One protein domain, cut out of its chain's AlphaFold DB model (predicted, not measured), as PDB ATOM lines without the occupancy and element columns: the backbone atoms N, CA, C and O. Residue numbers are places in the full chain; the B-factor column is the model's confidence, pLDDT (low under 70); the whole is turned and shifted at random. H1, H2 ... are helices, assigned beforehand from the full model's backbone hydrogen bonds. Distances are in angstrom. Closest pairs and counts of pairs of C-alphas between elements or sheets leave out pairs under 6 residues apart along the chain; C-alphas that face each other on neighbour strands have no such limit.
ATOM      1  N   TYR A 769      38.499  32.663  40.573       94.44
ATOM      2  CA  TYR A 769      38.147  31.400  39.949       94.44
ATOM      3  C   TYR A 769      38.927  31.215  38.634       94.44
ATOM      4  O   TYR A 769      39.296  32.170  37.946       94.44
ATOM      5  N   HIS A 770      39.251  29.967  38.306       95.81
ATOM      6  CA  HIS A 770      40.127  29.616  37.191       95.81
ATOM      7  C   HIS A 770      39.423  28.603  36.293       95.81
ATOM      8  O   HIS A 770      39.513  27.402  36.527       95.81
ATOM      9  N   PHE A 771      38.732  29.101  35.268       97.62
ATOM     10  CA  PHE A 771      37.935  28.284  34.353       97.62
ATOM     11  C   PHE A 771      38.819  27.340  33.519       97.62
ATOM     12  O   PHE A 771      39.606  27.783  32.667       97.62
ATOM     13  N   THR A 772      38.719  26.036  33.786       98.19
ATOM     14  CA  THR A 772      39.507  25.001  33.109       98.19
ATOM     15  C   THR A 772      38.762  24.367  31.932       98.19
ATOM     16  O   THR A 772      37.543  24.461  31.793       98.19
ATOM     17  N   VAL A 773      39.511  23.639  31.105       98.00
ATOM     18  CA  VAL A 773      38.989  22.717  30.089       98.00
ATOM     19  C   VAL A 773      38.016  21.699  30.688       98.00
ATOM     20  O   VAL A 773      37.016  21.374  30.050       98.00
ATOM     21  N   SER A 774      38.276  21.201  31.903       97.94
ATOM     22  CA  SER A 774      37.373  20.259  32.574       97.94
ATOM     23  C   SER A 774      36.036  20.899  32.932       97.94
ATOM     24  O   SER A 774      34.996  20.267  32.761       97.94
ATOM     25  N   ASP A 775      36.066  22.141  33.415       97.69
ATOM     26  CA  ASP A 775      34.868  22.897  33.777       97.69
ATOM     27  C   ASP A 775      34.022  23.160  32.527       97.69
ATOM     28  O   ASP A 775      32.842  22.810  32.487       97.69
ATOM     29  N   PHE A 776      34.650  23.665  31.457       98.06
ATOM     30  CA  PHE A 776      33.973  23.907  30.185       98.06
ATOM     31  C   PHE A 776      33.401  22.613  29.572       98.06
ATOM     32  O   PHE A 776      32.257  22.624  29.122       98.06
ATOM     33  N   LYS A 777      34.117  21.473  29.626       97.69
ATOM     34  CA  LYS A 777      33.593  20.183  29.127       97.69
ATOM     35  C   LYS A 777      32.371  19.700  29.907       97.69
ATOM     36  O   LYS A 777      31.435  19.191  29.295       97.69
ATOM     37  N   CYS A 778      32.345  19.878  31.228       96.88
ATOM     38  CA  CYS A 778      31.167  19.547  32.033       96.88
ATOM     39  C   CYS A 778      29.957  20.420  31.664       96.88
ATOM     40  O   CYS A 778      28.862  19.884  31.499       96.88
ATOM     41  N   LEU A 779      30.146  21.733  31.491       97.00
ATOM     42  CA  LEU A 779      29.052  22.648  31.138       97.00
ATOM     43  C   LEU A 779      28.511  22.394  29.720       97.00
ATOM     44  O   LEU A 779      27.298  22.340  29.551       97.00
ATOM     45  N   VAL A 780      29.382  22.137  28.733       96.88
ATOM     46  CA  VAL A 780      28.979  21.714  27.374       96.88
ATOM     47  C   VAL A 780      28.091  20.467  27.425       96.88
ATOM     48  O   VAL A 780      27.004  20.456  26.851       96.88
ATOM     49  N   LEU A 781      28.529  19.418  28.133       95.50
ATOM     50  CA  LEU A 781      27.797  18.151  28.177       95.50
ATOM     51  C   LEU A 781      26.440  18.284  28.888       95.50
ATOM     52  O   LEU A 781      25.456  17.732  28.403       95.50
ATOM     53  N   HIS A 782      26.344  19.039  29.987       94.50
ATOM     54  CA  HIS A 782      25.053  19.254  30.654       94.50
ATOM     55  C   HIS A 782      24.098  20.150  29.845       94.50
ATOM     56  O   HIS A 782      22.913  19.831  29.751       94.50
ATOM     57  N   HIS A 783      24.599  21.220  29.219       94.69
ATOM     58  CA  HIS A 783      23.770  22.126  28.419       94.69
ATOM     59  C   HIS A 783      23.216  21.455  27.152       94.69
ATOM     60  O   HIS A 783      22.059  21.663  26.812       94.69
ATOM     61  N   GLU A 784      24.017  20.645  26.448       91.19
ATOM     62  CA  GLU A 784      23.656  20.166  25.100       91.19
ATOM     63  C   GLU A 784      23.326  18.674  24.998       91.19
ATOM     64  O   GLU A 784      22.598  18.289  24.086       91.19
ATOM     65  N   ALA A 785      23.816  17.822  25.907       84.25
ATOM     66  CA  ALA A 785      23.452  16.400  25.921       84.25
ATOM     67  C   ALA A 785      22.340  16.077  26.937       84.25
ATOM     68  O   ALA A 785      21.601  15.115  26.736       84.25
ATOM     69  N   GLU A 786      22.195  16.873  28.006       84.31
ATOM     70  CA  GLU A 786      21.102  16.741  28.987       84.31
ATOM     71  C   GLU A 786      20.053  17.875  28.904       84.31
ATOM     72  O   GLU A 786      19.153  17.899  29.742       84.31
ATOM     73  N   TYR A 787      20.166  18.814  27.946       84.62
ATOM     74  CA  TYR A 787      19.299  20.010  27.800       84.62
ATOM     75  C   TYR A 787      19.020  20.738  29.132       84.62
ATOM     76  O   TYR A 787      17.929  21.250  29.377       84.62
ATOM     77  N   SER A 788      19.999  20.726  30.040       85.88
ATOM     78  CA  SER A 788      19.806  21.121  31.434       85.88
ATOM     79  C   SER A 788      20.230  22.564  31.680       85.88
ATOM     80  O   SER A 788      21.296  22.992  31.238       85.88
ATOM     81  N   ASP A 789      19.414  23.286  32.452       87.38
ATOM     82  CA  ASP A 789      19.673  24.670  32.847       87.38
ATOM     83  C   ASP A 789      21.033  24.824  33.555       87.38
ATOM     84  O   ASP A 789      21.329  24.184  34.575       87.38
ATOM     85  N   LEU A 790      21.861  25.714  33.004       89.81
ATOM     86  CA  LEU A 790      23.189  26.045  33.512       89.81
ATOM     87  C   LEU A 790      23.154  26.766  34.864       89.81
ATOM     88  O   LEU A 790      24.140  26.677  35.600       89.81
ATOM     89  N   ALA A 791      22.035  27.392  35.255       86.94
ATOM     90  CA  ALA A 791      21.901  28.057  36.552       86.94
ATOM     91  C   ALA A 791      22.221  27.121  37.736       86.94
ATOM     92  O   ALA A 791      22.740  27.565  38.764       86.94
ATOM     93  N   ALA A 792      22.026  25.806  37.569       88.19
ATOM     94  CA  ALA A 792      22.400  24.778  38.543       88.19
ATOM     95  C   ALA A 792      23.912  24.722  38.881       88.19
ATOM     96  O   ALA A 792      24.282  24.155  39.913       88.19
ATOM     97  N   PHE A 793      24.780  25.306  38.044       87.94
ATOM     98  CA  PHE A 793      26.233  25.403  38.251       87.94
ATOM     99  C   PHE A 793      26.681  26.739  38.864       87.94
ATOM    100  O   PHE A 793      27.858  26.897  39.190       87.94
ATOM    101  N   GLY A 794      25.751  27.676  39.065       92.69
ATOM    102  CA  GLY A 794      26.020  29.012  39.583       92.69
ATOM    103  C   GLY A 794      26.372  30.025  38.490       92.69
ATOM    104  O   GLY A 794      26.932  29.705  37.438       92.69
ATOM    105  N   GLU A 795      26.041  31.285  38.760       90.50
ATOM    106  CA  GLU A 795      26.095  32.384  37.792       90.50
ATOM    107  C   GLU A 795      27.501  32.611  37.209       90.50
ATOM    108  O   GLU A 795      27.657  32.732  36.000       90.50
ATOM    109  N   ILE A 796      28.548  32.557  38.042       91.31
ATOM    110  CA  ILE A 796      29.952  32.722  37.614       91.31
ATOM    111  C   ILE A 796      30.348  31.672  36.558       91.31
ATOM    112  O   ILE A 796      31.004  31.996  35.568       91.31
ATOM    113  N   MET A 797      29.922  30.418  36.738       90.44
ATOM    114  CA  MET A 797      30.186  29.324  35.794       90.44
ATOM    115  C   MET A 797      29.409  29.502  34.490       90.44
ATOM    116  O   MET A 797      29.963  29.328  33.406       90.44
ATOM    117  N   THR A 798      28.146  29.907  34.602       92.62
ATOM    118  CA  THR A 798      27.255  30.185  33.469       92.62
ATOM    119  C   THR A 798      27.781  31.350  32.623       92.62
ATOM    120  O   THR A 798      27.898  31.239  31.403       92.62
ATOM    121  N   ASN A 799      28.230  32.430  33.267       93.06
ATOM    122  CA  ASN A 799      28.843  33.577  32.602       93.06
ATOM    123  C   ASN A 799      30.187  33.207  31.952       93.06
ATOM    124  O   ASN A 799      30.461  33.636  30.831       93.06
ATOM    125  N   HIS A 800      31.021  32.374  32.584       94.19
ATOM    126  CA  HIS A 800      32.236  31.861  31.939       94.19
ATOM    127  C   HIS A 800      31.942  30.946  30.739       94.19
ATOM    128  O   HIS A 800      32.660  31.025  29.742       94.19
ATOM    129  N   TYR A 801      30.880  30.133  30.790       96.31
ATOM    130  CA  TYR A 801      30.422  29.347  29.643       96.31
ATOM    131  C   TYR A 801      30.007  30.248  28.481       96.31
ATOM    132  O   TYR A 801      30.585  30.122  27.404       96.31
ATOM    133  N   TYR A 802      29.100  31.208  28.696       95.06
ATOM    134  CA  TYR A 802      28.635  32.094  27.623       95.06
ATOM    135  C   TYR A 802      29.746  32.987  27.046       95.06
ATOM    136  O   TYR A 802      29.752  33.252  25.848       95.06
ATOM    137  N   ASN A 803      30.761  33.357  27.836       95.81
ATOM    138  CA  ASN A 803      31.959  34.041  27.326       95.81
ATOM    139  C   ASN A 803      32.782  33.206  26.324       95.81
ATOM    140  O   ASN A 803      33.524  33.776  25.530       95.81
ATOM    141  N   TYR A 804      32.663  31.878  26.340       96.56
ATOM    142  CA  TYR A 804      33.311  30.974  25.380       96.56
ATOM    143  C   TYR A 804      32.315  30.294  24.428       96.56
ATOM    144  O   TYR A 804      32.729  29.617  23.490       96.56
ATOM    145  N   ARG A 805      31.007  30.475  24.633       95.06
ATOM    146  CA  ARG A 805      29.953  29.784  23.896       95.06
ATOM    147  C   ARG A 805      28.787  30.714  23.583       95.06
ATOM    148  O   ARG A 805      27.958  30.997  24.441       95.06
ATOM    149  N   LEU A 806      28.686  31.128  22.324       89.31
ATOM    150  CA  LEU A 806      27.443  31.697  21.806       89.31
ATOM    151  C   LEU A 806      26.493  30.555  21.412       89.31
ATOM    152  O   LEU A 806      26.964  29.573  20.831       89.31
ATOM    153  N   PRO A 807      25.178  30.670  21.671       77.19
ATOM    154  CA  PRO A 807      24.180  29.812  21.044       77.19
ATOM    155  C   PRO A 807      24.224  30.021  19.524       77.19
ATOM    156  O   PRO A 807      23.766  31.039  19.009       77.19
ATOM    157  N   VAL A 808      24.838  29.080  18.807       74.50
ATOM    158  CA  VAL A 808      24.885  29.091  17.341       74.50
ATOM    159  C   VAL A 808      23.569  28.512  16.836       74.50
ATOM    160  O   VAL A 808      23.305  27.328  17.045       74.50
ATOM    161  N   ASP A 809      22.760  29.333  16.165       76.31
ATOM    162  CA  ASP A 809      21.600  28.854  15.407       76.31
ATOM    163  C   ASP A 809      22.084  27.754  14.437       76.31
ATOM    164  O   ASP A 809      23.024  28.016  13.670       76.31
ATOM    165  N   PRO A 810      21.498  26.540  14.446       69.38
ATOM    166  CA  PRO A 810      21.899  25.449  13.559       69.38
ATOM    167  C   PRO A 810      22.008  25.838  12.077       69.38
ATOM    168  O   PRO A 810      22.861  25.290  11.379       69.38
ATOM    169  N   SER A 821      43.127  25.616  10.667       97.25
ATOM    170  CA  SER A 821      44.280  24.905  10.119       97.25
ATOM    171  C   SER A 821      44.496  23.569  10.839       97.25
ATOM    172  O   SER A 821      44.248  23.446  12.038       97.25
ATOM    173  N   GLU A 822      45.041  22.568  10.140       96.94
ATOM    174  CA  GLU A 822      45.381  21.260  10.735       96.94
ATOM    175  C   GLU A 822      46.305  21.410  11.966       96.94
ATOM    176  O   GLU A 822      46.198  20.662  12.940       96.94
ATOM    177  N   ASN A 823      47.166  22.437  11.968       97.62
ATOM    178  CA  ASN A 823      48.007  22.791  13.111       97.62
ATOM    179  C   ASN A 823      47.192  23.328  14.300       97.62
ATOM    180  O   ASN A 823      47.493  22.971  15.440       97.62
ATOM    181  N   ASP A 824      46.173  24.156  14.055       97.81
ATOM    182  CA  ASP A 824      45.282  24.666  15.102       97.81
ATOM    183  C   ASP A 824      44.424  23.546  15.688       97.81
ATOM    184  O   ASP A 824      44.293  23.461  16.907       97.81
ATOM    185  N   GLU A 825      43.902  22.634  14.862       97.38
ATOM    186  CA  GLU A 825      43.142  21.474  15.341       97.38
ATOM    187  C   GLU A 825      44.013  20.506  16.153       97.38
ATOM    188  O   GLU A 825      43.605  20.042  17.224       97.38
ATOM    189  N   ALA A 826      45.237  20.229  15.691       97.56
ATOM    190  CA  ALA A 826      46.207  19.421  16.424       97.56
ATOM    191  C   ALA A 826      46.603  20.079  17.758       97.56
ATOM    192  O   ALA A 826      46.707  19.396  18.784       97.56
ATOM    193  N   LEU A 827      46.770  21.405  17.778       97.75
ATOM    194  CA  LEU A 827      47.075  22.162  18.988       97.75
ATOM    195  C   LEU A 827      45.876  22.191  19.948       97.75
ATOM    196  O   LEU A 827      46.055  21.891  21.132       97.75
ATOM    197  N   LEU A 828      44.662  22.453  19.459       97.94
ATOM    198  CA  LEU A 828      43.420  22.422  20.235       97.94
ATOM    199  C   LEU A 828      43.216  21.046  20.884       97.94
ATOM    200  O   LEU A 828      42.942  20.959  22.079       97.94
ATOM    201  N   HIS A 829      43.438  19.969  20.126       96.88
ATOM    202  CA  HIS A 829      43.414  18.588  20.614       96.88
ATOM    203  C   HIS A 829      44.506  18.305  21.659       96.88
ATOM    204  O   HIS A 829      44.266  17.580  22.624       96.88
ATOM    205  N   SER A 830      45.706  18.873  21.500       98.00
ATOM    206  CA  SER A 830      46.795  18.696  22.470       98.00
ATOM    207  C   SER A 830      46.491  19.351  23.823       98.00
ATOM    208  O   SER A 830      46.829  18.789  24.863       98.00
ATOM    209  N   LEU A 831      45.804  20.500  23.813       96.94
ATOM    210  CA  LEU A 831      45.433  21.244  25.017       96.94
ATOM    211  C   LEU A 831      44.159  20.690  25.669       96.94
ATOM    212  O   LEU A 831      44.122  20.538  26.889       96.94
ATOM    213  N   SER A 832      43.150  20.310  24.878       97.25
ATOM    214  CA  SER A 832      41.883  19.758  25.385       97.25
ATOM    215  C   SER A 832      42.028  18.391  26.065       97.25
ATOM    216  O   SER A 832      41.175  17.998  26.857       97.25
ATOM    217  N   ARG A 833      43.137  17.680  25.810       97.12
ATOM    218  CA  ARG A 833      43.520  16.444  26.512       97.12
ATOM    219  C   ARG A 833      43.950  16.647  27.965       97.12
ATOM    220  O   ARG A 833      43.927  15.677  28.719       97.12
ATOM    221  N   ASN A 834      44.372  17.850  28.361       97.75
ATOM    222  CA  ASN A 834      44.753  18.135  29.743       97.75
ATOM    223  C   ASN A 834      43.620  18.911  30.448       97.75
ATOM    224  O   ASN A 834      43.464  20.105  30.172       97.75
ATOM    225  N   PRO A 835      42.863  18.277  31.369       97.50
ATOM    226  CA  PRO A 835      41.687  18.881  31.997       97.50
ATOM    227  C   PRO A 835      42.009  20.122  32.838       97.50
ATOM    228  O   PRO A 835      41.166  21.006  32.932       97.50
ATOM    229  N   GLU A 836      43.220  20.229  33.398       97.62
ATOM    230  CA  GLU A 836      43.649  21.379  34.213       97.62
ATOM    231  C   GLU A 836      44.136  22.578  33.369       97.62
ATOM    232  O   GLU A 836      44.562  23.599  33.910       97.62
ATOM    233  N   THR A 837      44.088  22.493  32.033       98.00
ATOM    234  CA  THR A 837      44.426  23.630  31.163       98.00
ATOM    235  C   THR A 837      43.383  24.733  31.322       98.00
ATOM    236  O   THR A 837      42.193  24.488  31.160       98.00
ATOM    237  N   LEU A 838      43.815  25.967  31.594       98.19
ATOM    238  CA  LEU A 838      42.916  27.127  31.623       98.19
ATOM    239  C   LEU A 838      42.426  27.471  30.211       98.19
ATOM    240  O   LEU A 838      43.230  27.479  29.274       98.19
ATOM    241  N   MET A 839      41.160  27.865  30.064       98.00
ATOM    242  CA  MET A 839      40.621  28.321  28.770       98.00
ATOM    243  C   MET A 839      41.395  29.539  28.226       98.00
ATOM    244  O   MET A 839      41.776  29.565  27.055       98.00
ATOM    245  N   GLU A 840      41.810  30.459  29.104       97.38
ATOM    246  CA  GLU A 840      42.707  31.583  28.772       97.38
ATOM    247  C   GLU A 840      44.110  31.145  28.297       97.38
ATOM    248  O   GLU A 840      44.835  31.904  27.653       97.38
ATOM    249  N   THR A 841      44.546  29.915  28.584       97.81
ATOM    250  CA  THR A 841      45.790  29.353  28.025       97.81
ATOM    251  C   THR A 841      45.573  28.783  26.624       97.81
ATOM    252  O   THR A 841      46.487  28.879  25.806       97.81
ATOM    253  N   ILE A 842      44.378  28.273  26.305       97.88
ATOM    254  CA  ILE A 842      44.009  27.906  24.929       97.88
ATOM    255  C   ILE A 842      43.893  29.171  24.070       97.88
ATOM    256  O   ILE A 842      44.582  29.282  23.059       97.88
ATOM    257  N   LYS A 843      43.128  30.167  24.531       97.88
ATOM    258  CA  LYS A 843      42.939  31.478  23.884       97.88
ATOM    259  C   LYS A 843      44.258  32.201  23.581       97.88
ATOM    260  O   LYS A 843      44.460  32.677  22.471       97.88
ATOM    261  N   ARG A 844      45.220  32.202  24.515       97.88
ATOM    262  CA  ARG A 844      46.569  32.769  24.285       97.88
ATOM    263  C   ARG A 844      47.444  31.972  23.310       97.88
ATOM    264  O   ARG A 844      48.433  32.515  22.823       97.88
ATOM    265  N   ARG A 845      47.140  30.700  23.036       97.88
ATOM    266  CA  ARG A 845      47.839  29.908  22.009       97.88
ATOM    267  C   ARG A 845      47.189  30.113  20.644       97.88
ATOM    268  O   ARG A 845      47.876  30.530  19.715       97.88
ATOM    269  N   LEU A 846      45.872  29.931  20.565       97.75
ATOM    270  CA  LEU A 846      45.037  30.096  19.369       97.75
ATOM    271  C   LEU A 846      44.581  31.551  19.167       97.75
ATOM    272  O   LEU A 846      43.445  31.815  18.804       97.75
ATOM    273  N   HIS A 847      45.495  32.498  19.369       97.00
ATOM    274  CA  HIS A 847      45.277  33.951  19.310       97.00
ATOM    275  C   HIS A 847      44.778  34.504  17.953       97.00
ATOM    276  O   HIS A 847      44.599  35.712  17.824       97.00
ATOM    277  N   GLN A 848      44.621  33.645  16.942       97.00
ATOM    278  CA  GLN A 848      44.093  33.970  15.611       97.00
ATOM    279  C   GLN A 848      42.586  33.686  15.494       97.00
ATOM    280  O   GLN A 848      41.936  34.243  14.616       97.00
ATOM    281  N   HIS A 849      42.036  32.861  16.392       97.25
ATOM    282  CA  HIS A 849      40.623  32.477  16.448       97.25
ATOM    283  C   HIS A 849      39.932  33.195  17.615       97.25
ATOM    284  O   HIS A 849      40.561  33.488  18.636       97.25
ATOM    285  N   ASN A 850      38.636  33.491  17.495       96.38
ATOM    286  CA  ASN A 850      37.891  34.153  18.565       96.38
ATOM    287  C   ASN A 850      37.655  33.191  19.744       96.38
ATOM    288  O   ASN A 850      37.627  31.970  19.585       96.38
ATOM    289  N   GLN A 851      37.429  33.726  20.948       97.06
ATOM    290  CA  GLN A 851      37.143  32.908  22.135       97.06
ATOM    291  C   GLN A 851      35.888  32.035  21.954       97.06
ATOM    292  O   GLN A 851      35.862  30.894  22.415       97.06
ATOM    293  N   PHE A 852      34.897  32.548  21.217       96.75
ATOM    294  CA  PHE A 852      33.680  31.825  20.850       96.75
ATOM    295  C   PHE A 852      33.954  30.713  19.830       96.75
ATOM    296  O   PHE A 852      33.444  29.611  19.996       96.75
ATOM    297  N   ASP A 853      34.806  30.952  18.827       96.44
ATOM    298  CA  ASP A 853      35.188  29.939  17.831       96.44
ATOM    299  C   ASP A 853      35.927  28.780  18.512       96.44
ATOM    300  O   ASP A 853      35.629  27.611  18.275       96.44
ATOM    301  N   ILE A 854      36.854  29.107  19.420       97.56
ATOM    302  CA  ILE A 854      37.616  28.142  20.223       97.56
ATOM    303  C   ILE A 854      36.679  27.293  21.090       97.56
ATOM    304  O   ILE A 854      36.809  26.067  21.114       97.56
ATOM    305  N   GLY A 855      35.736  27.915  21.804       97.44
ATOM    306  CA  GLY A 855      34.797  27.188  22.657       97.44
ATOM    307  C   GLY A 855      33.780  26.368  21.861       97.44
ATOM    308  O   GLY A 855      33.534  25.211  22.204       97.44
ATOM    309  N   ASN A 856      33.269  26.897  20.746       96.56
ATOM    310  CA  ASN A 856      32.422  26.157  19.812       96.56
ATOM    311  C   ASN A 856      33.154  24.939  19.230       96.56
ATOM    312  O   ASN A 856      32.604  23.840  19.265       96.56
ATOM    313  N   ARG A 857      34.409  25.078  18.780       96.94
ATOM    314  CA  ARG A 857      35.178  23.963  18.197       96.94
ATOM    315  C   ARG A 857      35.561  22.894  19.227       96.94
ATOM    316  O   ARG A 857      35.588  21.705  18.906       96.94
ATOM    317  N   LEU A 858      35.807  23.286  20.481       97.69
ATOM    318  CA  LEU A 858      35.964  22.347  21.602       97.69
ATOM    319  C   LEU A 858      34.671  21.580  21.886       97.69
ATOM    320  O   LEU A 858      34.709  20.359  22.037       97.69
ATOM    321  N   ALA A 859      33.536  22.279  21.928       97.12
ATOM    322  CA  ALA A 859      32.241  21.668  22.181       97.12
ATOM    323  C   ALA A 859      31.825  20.711  21.057       97.12
ATOM    324  O   ALA A 859      31.456  19.576  21.341       97.12
ATOM    325  N   GLU A 860      31.990  21.108  19.791       95.81
ATOM    326  CA  GLU A 860      31.794  20.247  18.617       95.81
ATOM    327  C   GLU A 860      32.552  18.933  18.737       95.81
ATOM    328  O   GLU A 860      31.979  17.854  18.575       95.81
ATOM    329  N   ARG A 861      33.839  19.021  19.086       96.19
ATOM    330  CA  ARG A 861      34.678  17.850  19.311       96.19
ATOM    331  C   ARG A 861      34.116  16.953  20.410       96.19
ATOM    332  O   ARG A 861      34.089  15.740  20.249       96.19
ATOM    333  N   TRP A 862      33.695  17.527  21.533       96.94
ATOM    334  CA  TRP A 862      33.227  16.759  22.684       96.94
ATOM    335  C   TRP A 862      31.828  16.171  22.505       96.94
ATOM    336  O   TRP A 862      31.582  15.088  23.028       96.94
ATOM    337  N   LEU A 863      30.954  16.817  21.728       95.56
ATOM    338  CA  LEU A 863      29.692  16.229  21.281       95.56
ATOM    339  C   LEU A 863      29.941  15.045  20.340       95.56
ATOM    340  O   LEU A 863      29.350  13.992  20.546       95.56
ATOM    341  N   MET A 864      30.866  15.167  19.378       95.00
ATOM    342  CA  MET A 864      31.256  14.050  18.503       95.00
ATOM    343  C   MET A 864      31.941  12.902  19.268       95.00
ATOM    344  O   MET A 864      31.682  11.734  18.992       95.00
ATOM    345  N   GLU A 865      32.783  13.207  20.263       95.12
ATOM    346  CA  GLU A 865      33.350  12.201  21.179       95.12
ATOM    347  C   GLU A 865      32.256  11.510  22.019       95.12
ATOM    348  O   GLU A 865      32.374  10.320  22.313       95.12
ATOM    349  N   ALA A 866      31.197  12.232  22.404       94.38
ATOM    350  CA  ALA A 866      30.086  11.693  23.184       94.38
ATOM    351  C   ALA A 866      29.135  10.828  22.342       94.38
ATOM    352  O   ALA A 866      28.784   9.735  22.786       94.38
ATOM    353  N   SER A 867      28.757  11.260  21.132       93.31
ATOM    354  CA  SER A 867      27.877  10.488  20.242       93.31
ATOM    355  C   SER A 867      28.549   9.199  19.764       93.31
ATOM    356  O   SER A 867      27.990   8.121  19.947       93.31
ATOM    357  N   ALA A 868      29.802   9.270  19.302       94.19
ATOM    358  CA  ALA A 868      30.564   8.080  18.919       94.19
ATOM    359  C   ALA A 868      30.762   7.096  20.093       94.19
ATOM    360  O   ALA A 868      30.890   5.891  19.886       94.19
ATOM    361  N   GLY A 869      30.762   7.591  21.338       91.88
ATOM    362  CA  GLY A 869      30.788   6.765  22.547       91.88
ATOM    363  C   GLY A 869      29.477   6.023  22.849       91.88
ATOM    364  O   GLY A 869      29.507   5.045  23.597       91.88
ATOM    365  N   ILE A 870      28.350   6.455  22.275       86.12
ATOM    366  CA  ILE A 870      27.058   5.755  22.338       86.12
ATOM    367  C   ILE A 870      27.039   4.636  21.291       86.12
ATOM    368  O   ILE A 870      26.777   3.486  21.644       86.12
ATOM    369  N   ASP A 871      27.403   4.950  20.044       86.12
ATOM    370  CA  ASP A 871      27.395   3.999  18.922       86.12
ATOM    371  C   ASP A 871      28.438   2.874  19.078       86.12
ATOM    372  O   ASP A 871      28.243   1.758  18.604       86.12
TER     373      ASP A 871
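This is residues 769 to 810 and 821 to 871 of the 1057 residues of an uncharacterized protein of Cyphellophora europaea CBS 101466 (UniProt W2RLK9). One long helix, H6, runs through the domain with shorter helices gathered crosswise round its first part: H1 and H3 pack on it from one side, with little H2 beyond them, and H5 packs on its first turn from another side, with H4 near it. Past residue 863, the last part of H6 runs on beyond these contacts. The printed part has 93 residues with six named helices, H1 to H6 in order, and no named strand; the class is all helix. It is compact, with a radius of gyration of the C-alphas of 12.8 A and spans of 36 by 35 by 27 A.

H1 is residues 773 to 785, 17.3 A long, beginning at C-alpha 773 (38.989, 22.717, 30.089). H2 is residues 790 to 793, 5.7 A long, and H3 is residues 795 to 804, 14.4 A long. Beyond the cut, H4 is residues 822 to 832, 15.1 A long, with C-alpha 822 at (45.381, 21.260, 10.735). H5 is residues 839 to 845, 10.0 A long. H6 is residues 851 to 871, 30.7 A long, ending at C-alpha 871 (27.395, 3.999, 18.922).

H6 is the hub, touching H1, H3 and H5, and the helix packing is mostly crossed, with no touching pair at a shallow tilt. H1 touches residues 859 to 863 of H6 at a steep tilt of 63 degrees, the same way; the closest C-alphas, of Val 780 and Ala 859, are 6.1 A apart. H1 and H2 only just touch, with 3 pairs of C-alphas within 8 A, the closest those of His 783 and Leu 790 at 6.5 A. H3 touches residues 851 to 856 of H6, about perpendicular at 83 degrees; the closest C-alphas, of Tyr 804 and Phe 852, are 4.6 A apart. H4 and H5 are close but not clearly touching, the closest C-alphas those of Leu 831 and Ile 842 at 6.8 A, at a shallow tilt of 32 degrees, opposite ways. H5 and H6 only just touch, with 3 pairs of C-alphas within 8 A, the closest those of Lys 843 and Gln 851 at 6.2 A. H2 is apart from H4, H5 and H6. Every O i to N i+4 pair is within hydrogen-bond range in H1, H4, H5 and H6, and 5 of 6 are in H3; H2 is too short for such a pair, and its 1 O i to N i+3 pair is within range.

The two C-alphas farthest apart, of Ala 792 and Glu 822, are 36.2 A apart. Residues 811 to 820 are not printed, and C-alphas 810 and 821 are 22.7 A apart across this cut, in the link from H3 to H4. Of the links printed whole, H1 to H2, H2 to H3 and H5 to H6 are tight, and H4 to H5 is short. The mean pLDDT of the printed part is 94.1, and residue 810 alone is under 70.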